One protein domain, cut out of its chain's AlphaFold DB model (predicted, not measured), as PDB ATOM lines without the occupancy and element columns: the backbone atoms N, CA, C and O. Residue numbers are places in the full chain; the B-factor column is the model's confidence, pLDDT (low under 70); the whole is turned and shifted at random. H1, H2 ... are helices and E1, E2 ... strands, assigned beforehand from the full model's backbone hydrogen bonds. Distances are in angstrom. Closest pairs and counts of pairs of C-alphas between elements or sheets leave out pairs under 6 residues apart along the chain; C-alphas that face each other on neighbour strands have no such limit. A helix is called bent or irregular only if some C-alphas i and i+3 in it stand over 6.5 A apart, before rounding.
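This is residues 3 to 66 of the 258 residues of an uncharacterized protein of Micromonospora sp. B006 (UniProt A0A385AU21). One helix, H1, runs alongside a short strand hairpin of E2 and E3, with E3 the nearer of the two strands; near the end of H1, the first and last strands, E1 and E4, pair as a second small sheet. The long loop of residues 9 to 24 swings from E1 round to E2, and E1 begins beyond the end of E4. The printed part has 64 residues, with four named strands and one named helix in the order E1, E2, E3, H1, E4, and both two-stranded sheets, E1 - E4 and E2 - E3, are antiparallel. The class is mixed, helices and strands, with 29 residues, under half, in named elements. The whole is compact, with a radius of gyration of the C-alphas of 11.7 A and spans of 33 by 29 by 17 A.

E1, residues 3 to 8, and E4, residues 63 to 66, are antiparallel neighbours at 168 degrees. The C-alphas of Phe 6 and Ser 66 face each other at 4.2 A. N 7 and O 65 are within hydrogen-bond range at 2.9 A, as are N 64 and O 7 at 2.7 A. E2, residues 25 to 27, and E3, residues 33 to 35, form an antiparallel hairpin at 140 degrees, with N 34 and O 26 within hydrogen-bond range at 2.8 A. E1 and E3 are apart, and so are E3 and E4. H1, residues 43 to 55, has its centre 9.6 A from that of E3, and their closest C-alphas, those of Leu 35 and Phe 49, are 6.6 A apart. E2 and H1 are only just apart, with 8.5 A between their closest C-alphas. E1 and H1 are apart. In H1, 8 of 9 O i to N i+4 pairs are within hydrogen-bond range.

E1 starts at C-alpha 3, (81.201, -40.369, 311.269), and is 16.9 A long. E2 and E3 have three residues each. H1 runs 18.8 A from C-alpha 43 at (77.464, -54.940, 287.898) to C-alpha 55 at (73.612, -62.341, 304.790), and is not bent. E4, four residues, ends at C-alpha 66, (78.453, -51.132, 313.647).

The two C-alphas farthest apart, those of Gly 41 and Ala 65, are 32.6 A apart. The printed part has no cut. The link from E1 to E2, 16 residues, is long; that from E2 to E3 is tight; those from E3 to H1 and from H1 to E4, 7 residues each, are short. The mean pLDDT of the printed part is 95.9, and no printed residue is under 70.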
ATOM      1  N   LEU A   3      80.280 -39.252 311.327       96.94
ATOM      2  CA  LEU A   3      81.201 -40.369 311.269       96.94
ATOM      3  C   LEU A   3      80.442 -41.622 311.699       96.94
ATOM      4  O   LEU A   3      79.939 -41.683 312.829       96.94
ATOM      5  N   ASP A   4      80.370 -42.588 310.801       97.25
ATOM      6  CA  ASP A   4      79.932 -43.942 311.099       97.25
ATOM      7  C   ASP A   4      81.172 -44.851 311.111       97.25
ATOM      8  O   ASP A   4      82.255 -44.473 310.647       97.25
ATOM      9  N   ALA A   5      81.061 -46.020 311.734       97.62
ATOM     10  CA  ALA A   5      82.149 -46.983 311.739       97.62
ATOM     11  C   ALA A   5      81.672 -48.401 312.004       97.62
ATOM     12  O   ALA A   5      80.654 -48.621 312.662       97.62
ATOM     13  N   PHE A   6      82.464 -49.365 311.556       97.75
ATOM     14  CA  PHE A   6      82.193 -50.775 311.788       97.75
ATOM     15  C   PHE A   6      83.482 -51.580 311.979       97.75
ATOM     16  O   PHE A   6      84.588 -51.106 311.727       97.75
ATOM     17  N   VAL A   7      83.337 -52.816 312.449       98.19
ATOM     18  CA  VAL A   7      84.415 -53.810 312.538       98.19
ATOM     19  C   VAL A   7      83.915 -55.093 311.900       98.19
ATOM     20  O   VAL A   7      82.888 -55.621 312.329       98.19
ATOM     21  N   TYR A   8      84.641 -55.641 310.927       97.56
ATOM     22  CA  TYR A   8      84.288 -56.939 310.352       97.56
ATOM     23  C   TYR A   8      84.376 -58.064 311.393       97.56
ATOM     24  O   TYR A   8      85.318 -58.151 312.189       97.56
ATOM     25  N   CYS A   9      83.416 -58.981 311.354       97.56
ATOM     26  CA  CYS A   9      83.522 -60.278 312.002       97.56
ATOM     27  C   CYS A   9      84.605 -61.133 311.330       97.56
ATOM     28  O   CYS A   9      85.094 -60.833 310.242       97.56
ATOM     29  N   ARG A  10      84.961 -62.245 311.973       97.12
ATOM     30  CA  ARG A  10      85.952 -63.183 311.433       97.12
ATOM     31  C   ARG A  10      85.358 -64.300 310.578       97.12
ATOM     32  O   ARG A  10      86.097 -65.142 310.088       97.12
ATOM     33  N   CYS A  11      84.037 -64.344 310.382       97.75
ATOM     34  CA  CYS A  11      83.385 -65.506 309.771       97.75
ATOM     35  C   CYS A  11      83.945 -65.852 308.385       97.75
ATOM     36  O   CYS A  11      84.106 -67.030 308.094       97.75
ATOM     37  N   TRP A  12      84.269 -64.864 307.548       95.94
ATOM     38  CA  TRP A  12      84.885 -65.127 306.242       95.94
ATOM     39  C   TRP A  12      86.321 -65.656 306.381       95.94
ATOM     40  O   TRP A  12      86.671 -66.670 305.785       95.94
ATOM     41  N   GLN A  13      87.122 -65.017 307.240       95.12
ATOM     42  CA  GLN A  13      88.515 -65.390 307.520       95.12
ATOM     43  C   GLN A  13      88.634 -66.807 308.098       95.12
ATOM     44  O   GLN A  13      89.577 -67.530 307.788       95.12
ATOM     45  N   ASP A  14      87.661 -67.203 308.917       97.31
ATOM     46  CA  ASP A  14      87.612 -68.497 309.591       97.31
ATOM     47  C   ASP A  14      86.839 -69.562 308.770       97.31
ATOM     48  O   ASP A  14      86.666 -70.690 309.229       97.31
ATOM     49  N   GLY A  15      86.365 -69.232 307.559       96.12
ATOM     50  CA  GLY A  15      85.668 -70.168 306.660       96.12
ATOM     51  C   GLY A  15      84.257 -70.572 307.110       96.12
ATOM     52  O   GLY A  15      83.772 -71.643 306.751       96.12
ATOM     53  N   LEU A  16      83.600 -69.735 307.915       97.44
ATOM     54  CA  LEU A  16      82.272 -69.962 308.498       97.44
ATOM     55  C   LEU A  16      81.125 -69.331 307.692       97.44
ATOM     56  O   LEU A  16      79.960 -69.519 308.040       97.44
ATOM     57  N   THR A  17      81.429 -68.549 306.655       97.56
ATOM     58  CA  THR A  17      80.415 -67.971 305.765       97.56
ATOM     59  C   THR A  17      79.831 -69.018 304.824       97.56
ATOM     60  O   THR A  17      80.487 -70.003 304.478       97.56
ATOM     61  N   THR A  18      78.628 -68.768 304.310       97.19
ATOM     62  CA  THR A  18      78.177 -69.456 303.094       97.19
ATOM     63  C   THR A  18      79.140 -69.158 301.929       97.19
ATOM     64  O   THR A  18      79.765 -68.092 301.917       97.19
ATOM     65  N   PRO A  19      79.306 -70.066 300.948       96.00
ATOM     66  CA  PRO A  19      80.171 -69.814 299.796       96.00
ATOM     67  C   PRO A  19      79.738 -68.568 299.012       96.00
ATOM     68  O   PRO A  19      78.547 -68.392 298.747       96.00
ATOM     69  N   CYS A  20      80.698 -67.722 298.625       96.38
ATOM     70  CA  CYS A  20      80.409 -66.569 297.777       96.38
ATOM     71  C   CYS A  20      80.023 -67.047 296.366       96.38
ATOM     72  O   CYS A  20      80.723 -67.893 295.806       96.38
ATOM     73  N   PRO A  21      78.934 -66.536 295.765       96.62
ATOM     74  CA  PRO A  21      78.515 -66.946 294.423       96.62
ATOM     75  C   PRO A  21      79.391 -66.368 293.300       96.62
ATOM     76  O   PRO A  21      79.174 -66.696 292.133       96.62
ATOM     77  N   VAL A  22      80.333 -65.480 293.630       97.06
ATOM     78  CA  VAL A  22      81.177 -64.748 292.683       97.06
ATOM     79  C   VAL A  22      82.627 -64.718 293.161       97.06
ATOM     80  O   VAL A  22      82.902 -64.748 294.355       97.06
ATOM     81  N   GLU A  23      83.558 -64.651 292.214       94.81
ATOM     82  CA  GLU A  23      85.002 -64.605 292.453       94.81
ATOM     83  C   GLU A  23      85.668 -63.651 291.443       94.81
ATOM     84  O   GLU A  23      85.115 -63.447 290.355       94.81
ATOM     85  N   PRO A  24      86.860 -63.100 291.744       96.06
ATOM     86  CA  PRO A  24      87.627 -63.253 292.987       96.06
ATOM     87  C   PRO A  24      87.193 -62.282 294.096       96.06
ATOM     88  O   PRO A  24      87.040 -61.090 293.855       96.06
ATOM     89  N   VAL A  25      87.056 -62.784 295.327       96.00
ATOM     90  CA  VAL A  25      86.799 -61.981 296.539       96.00
ATOM     91  C   VAL A  25      88.076 -61.879 297.368       96.00
ATOM     92  O   VAL A  25      88.794 -62.867 297.525       96.00
ATOM     93  N   GLY A  26      88.354 -60.702 297.924       94.38
ATOM     94  CA  GLY A  26      89.511 -60.483 298.787       94.38
ATOM     95  C   GLY A  26      89.427 -59.172 299.556       94.38
ATOM     96  O   GLY A  26      88.370 -58.557 299.622       94.38
ATOM     97  N   ILE A  27      90.546 -58.768 300.155       92.69
ATOM     98  CA  ILE A  27      90.679 -57.471 300.823       92.69
ATOM     99  C   ILE A  27      91.268 -56.472 299.822       92.69
ATOM    100  O   ILE A  27      92.278 -56.782 299.187       92.69
ATOM    101  N   ASP A  28      90.623 -55.320 299.653       91.56
ATOM    102  CA  ASP A  28      91.089 -54.250 298.768       91.56
ATOM    103  C   ASP A  28      92.172 -53.364 299.415       91.56
ATOM    104  O   ASP A  28      92.654 -53.622 300.521       91.56
ATOM    105  N   GLU A  29      92.593 -52.318 298.699       88.25
ATOM    106  CA  GLU A  29      93.621 -51.376 299.161       88.25
ATOM    107  C   GLU A  29      93.185 -50.552 300.383       88.25
ATOM    108  O   GLU A  29      94.038 -50.037 301.108       88.25
ATOM    109  N   GLU A  30      91.879 -50.445 300.636       85.69
ATOM    110  CA  GLU A  30      91.310 -49.742 301.786       85.69
ATOM    111  C   GLU A  30      91.112 -50.671 302.993       85.69
ATOM    112  O   GLU A  30      90.723 -50.210 304.063       85.69
ATOM    113  N   GLY A  31      91.409 -51.968 302.860       86.88
ATOM    114  CA  GLY A  31      91.210 -52.953 303.923       86.88
ATOM    115  C   GLY A  31      89.784 -53.510 303.986       86.88
ATOM    116  O   GLY A  31      89.442 -54.214 304.941       86.88
ATOM    117  N   CYS A  32      88.949 -53.231 302.984       90.69
ATOM    118  CA  CYS A  32      87.572 -53.699 302.905       90.69
ATOM    119  C   CYS A  32      87.470 -55.055 302.203       90.69
ATOM    120  O   CYS A  32      88.190 -55.338 301.248       90.69
ATOM    121  N   LEU A  33      86.542 -55.905 302.660       93.56
ATOM    122  CA  LEU A  33      86.183 -57.112 301.921       93.56
ATOM    123  C   LEU A  33      85.436 -56.702 300.650       93.56
ATOM    124  O   LEU A  33      84.366 -56.101 300.735       93.56
ATOM    125  N   ALA A  34      85.982 -57.062 299.493       95.00
ATOM    126  CA  ALA A  34      85.514 -56.606 298.194       95.00
ATOM    127  C   ALA A  34      85.538 -57.717 297.135       95.00
ATOM    128  O   ALA A  34      86.338 -58.660 297.183       95.00
ATOM    129  N   LEU A  35      84.683 -57.561 296.124       96.88
ATOM    130  CA  LEU A  35      84.819 -58.258 294.851       96.88
ATOM    131  C   LEU A  35      85.924 -57.577 294.032       96.88
ATOM    132  O   LEU A  35      85.782 -56.429 293.620       96.88
ATOM    133  N   LEU A  36      87.008 -58.298 293.746       96.19
ATOM    134  CA  LEU A  36      88.197 -57.791 293.052       96.19
ATOM    135  C   LEU A  36      88.007 -57.760 291.522       96.19
ATOM    136  O   LEU A  36      88.886 -58.148 290.749       96.19
ATOM    137  N   LEU A  37      86.831 -57.305 291.085       95.12
ATOM    138  CA  LEU A  37      86.485 -57.032 289.694       95.12
ATOM    139  C   LEU A  37      86.131 -55.555 289.540       95.12
ATOM    140  O   LEU A  37      85.462 -54.971 290.389       95.12
ATOM    141  N   GLN A  38      86.519 -54.960 288.414       94.12
ATOM    142  CA  GLN A  38      86.071 -53.613 288.052       94.12
ATOM    143  C   GLN A  38      84.542 -53.580 287.952       94.12
ATOM    144  O   GLN A  38      83.940 -54.536 287.466       94.12
ATOM    145  N   TRP A  39      83.917 -52.490 288.400       93.56
ATOM    146  CA  TRP A  39      82.456 -52.361 288.388       93.56
ATOM    147  C   TRP A  39      81.866 -52.476 286.976       93.56
ATOM    148  O   TRP A  39      80.924 -53.239 286.757       93.56
ATOM    149  N   GLU A  40      82.432 -51.736 286.020       96.56
ATOM    150  CA  GLU A  40      81.920 -51.649 284.651       96.56
ATOM    151  C   GLU A  40      81.928 -53.024 283.964       96.56
ATOM    152  O   GLU A  40      82.965 -53.683 283.861       96.56
ATOM    153  N   GLY A  41      80.748 -53.470 283.522       96.31
ATOM    154  CA  GLY A  41      80.551 -54.780 282.898       96.31
ATOM    155  C   GLY A  41      80.445 -55.963 283.870       96.31
ATOM    156  O   GLY A  41      80.206 -57.083 283.417       96.31
ATOM    157  N   ASN A  42      80.581 -55.742 285.184       96.75
ATOM    158  CA  ASN A  42      80.432 -56.765 286.229       96.75
ATOM    159  C   ASN A  42      79.360 -56.395 287.270       96.75
ATOM    160  O   ASN A  42      79.345 -56.932 288.376       96.75
ATOM    161  N   GLU A  43      78.424 -55.505 286.943       97.69
ATOM    162  CA  GLU A  43      77.464 -54.940 287.898       97.69
ATOM    163  C   GLU A  43      76.555 -56.014 288.513       97.69
ATOM    164  O   GLU A  43      76.113 -55.901 289.654       97.69
ATOM    165  N   ALA A  44      76.251 -57.073 287.757       97.88
ATOM    166  CA  ALA A  44      75.505 -58.217 288.273       97.88
ATOM    167  C   ALA A  44      76.312 -59.020 289.305       97.88
ATOM    168  O   ALA A  44      75.732 -59.491 290.281       97.88
ATOM    169  N   ALA A  45      77.628 -59.146 289.108       97.75
ATOM    170  CA  ALA A  45      78.508 -59.830 290.045       97.75
ATOM    171  C   ALA A  45      78.683 -59.012 291.330       97.75
ATOM    172  O   ALA A  45      78.555 -59.574 292.411       97.75
ATOM    173  N   HIS A  46      78.858 -57.691 291.220       97.50
ATOM    174  CA  HIS A  46      78.891 -56.789 292.379       97.50
ATOM    175  C   HIS A  46      77.594 -56.850 293.190       97.50
ATOM    176  O   HIS A  46      77.637 -57.089 294.389       97.50
ATOM    177  N   ARG A  47      76.421 -56.795 292.542       97.44
ATOM    178  CA  ARG A  47      75.139 -56.973 293.254       97.44
ATOM    179  C   ARG A  47      75.020 -58.331 293.952       97.44
ATOM    180  O   ARG A  47      74.421 -58.415 295.021       97.44
ATOM    181  N   ALA A  48      75.535 -59.399 293.340       97.81
ATOM    182  CA  ALA A  48      75.536 -60.728 293.950       97.81
ATOM    183  C   ALA A  48      76.502 -60.809 295.143       97.81
ATOM    184  O   ALA A  48      76.174 -61.453 296.139       97.81
ATOM    185  N   PHE A  49      77.651 -60.136 295.056       97.81
ATOM    186  CA  PHE A  49      78.595 -59.975 296.157       97.81
ATOM    187  C   PHE A  49      77.968 -59.203 297.325       97.81
ATOM    188  O   PHE A  49      77.974 -59.722 298.436       97.81
ATOM    189  N   ASP A  50      77.353 -58.043 297.077       96.75
ATOM    190  CA  ASP A  50      76.713 -57.219 298.115       96.75
ATOM    191  C   ASP A  50      75.597 -57.989 298.836       96.75
ATOM    192  O   ASP A  50      75.502 -57.989 300.065       96.75
ATOM    193  N   ALA A  51      74.758 -58.699 298.069       97.25
ATOM    194  CA  ALA A  51      73.688 -59.528 298.617       97.25
ATOM    195  C   ALA A  51      74.235 -60.685 299.463       97.25
ATOM    196  O   ALA A  51      73.686 -60.994 300.519       97.25
ATOM    197  N   TRP A  52      75.329 -61.312 299.020       97.50
ATOM    198  CA  TRP A  52      76.017 -62.324 299.811       97.50
ATOM    199  C   TRP A  52      76.603 -61.713 301.087       97.50
ATOM    200  O   TRP A  52      76.289 -62.195 302.168       97.50
ATOM    201  N   GLN A  53      77.375 -60.629 301.008       96.75
ATOM    202  CA  GLN A  53      77.998 -59.986 302.168       96.75
ATOM    203  C   GLN A  53      76.970 -59.585 303.235       96.75
ATOM    204  O   GLN A  53      77.218 -59.749 304.430       96.75
ATOM    205  N   ALA A  54      75.785 -59.134 302.815       96.06
ATOM    206  CA  ALA A  54      74.700 -58.772 303.718       96.06
ATOM    207  C   ALA A  54      74.232 -59.927 304.632       96.06
ATOM    208  O   ALA A  54      73.858 -59.660 305.778       96.06
ATOM    209  N   GLU A  55      74.269 -61.180 304.153       95.75
ATOM    210  CA  GLU A  55      73.612 -62.341 304.790       95.75
ATOM    211  C   GLU A  55      74.499 -63.597 304.927       95.75
ATOM    212  O   GLU A  55      74.059 -64.632 305.429       95.75
ATOM    213  N   ALA A  56      75.760 -63.540 304.502       96.38
ATOM    214  CA  ALA A  56      76.664 -64.689 304.412       96.38
ATOM    215  C   ALA A  56      76.995 -65.360 305.752       96.38
ATOM    216  O   ALA A  56      77.494 -66.487 305.778       96.38
ATOM    217  N   CYS A  57      76.752 -64.675 306.868       97.50
ATOM    218  CA  CYS A  57      76.904 -65.204 308.216       97.50
ATOM    219  C   CYS A  57      75.872 -64.550 309.157       97.50
ATOM    220  O   CYS A  57      75.187 -63.612 308.752       97.50
ATOM    221  N   PRO A  58      75.757 -64.991 310.425       97.06
ATOM    222  CA  PRO A  58      74.823 -64.393 311.385       97.06
ATOM    223  C   PRO A  58      75.048 -62.897 311.668       97.06
ATOM    224  O   PRO A  58      74.159 -62.238 312.207       97.06
ATOM    225  N   HIS A  59      76.226 -62.361 311.333       96.69
ATOM    226  CA  HIS A  59      76.543 -60.942 311.459       96.69
ATOM    227  C   HIS A  59      76.094 -60.198 310.199       96.69
ATOM    228  O   HIS A  59      76.598 -60.461 309.105       96.69
ATOM    229  N   LYS A  60      75.149 -59.264 310.358       94.06
ATOM    230  CA  LYS A  60      74.634 -58.429 309.265       94.06
ATOM    231  C   LYS A  60      75.787 -57.694 308.583       94.06
ATOM    232  O   LYS A  60      76.604 -57.102 309.279       94.06
ATOM    233  N   ALA A  61      75.839 -57.740 307.249       94.88
ATOM    234  CA  ALA A  61      76.926 -57.141 306.459       94.88
ATOM    235  C   ALA A  61      78.336 -57.618 306.874       94.88
ATOM    236  O   ALA A  61      79.331 -56.949 306.624       94.88
ATOM    237  N   MET A  62      78.425 -58.784 307.526       96.50
ATOM    238  CA  MET A  62      79.639 -59.292 308.163       96.50
ATOM    239  C   MET A  62      80.224 -58.368 309.241       96.50
ATOM    240  O   MET A  62      81.408 -58.478 309.547       96.50
ATOM    241  N   GLU A  63      79.429 -57.498 309.856       96.81
ATOM    242  CA  GLU A  63      79.882 -56.543 310.869       96.81
ATOM    243  C   GLU A  63      79.715 -57.129 312.280       96.81
ATOM    244  O   GLU A  63      78.609 -57.419 312.739       96.81
ATOM    245  N   GLN A  64      80.826 -57.300 312.999       97.81
ATOM    246  CA  GLN A  64      80.823 -57.672 314.416       97.81
ATOM    247  C   GLN A  64      80.254 -56.552 315.294       97.81
ATOM    248  O   GLN A  64      79.607 -56.828 316.307       97.81
ATOM    249  N   ALA A  65      80.539 -55.307 314.916       98.12
ATOM    250  CA  ALA A  65      80.017 -54.092 315.521       98.12
ATOM    251  C   ALA A  65      79.852 -53.025 314.436       98.12
ATOM    252  O   ALA A  65      80.658 -52.969 313.509       98.12
ATOM    253  N   SER A  66      78.825 -52.193 314.583       97.81
ATOM    254  CA  SER A  66      78.453 -51.132 313.647       97.81
ATOM    255  C   SER A  66      77.816 -50.006 314.439       97.81
ATOM    256  O   SER A  66      76.871 -50.244 315.195       97.81
TER     257      SER A  66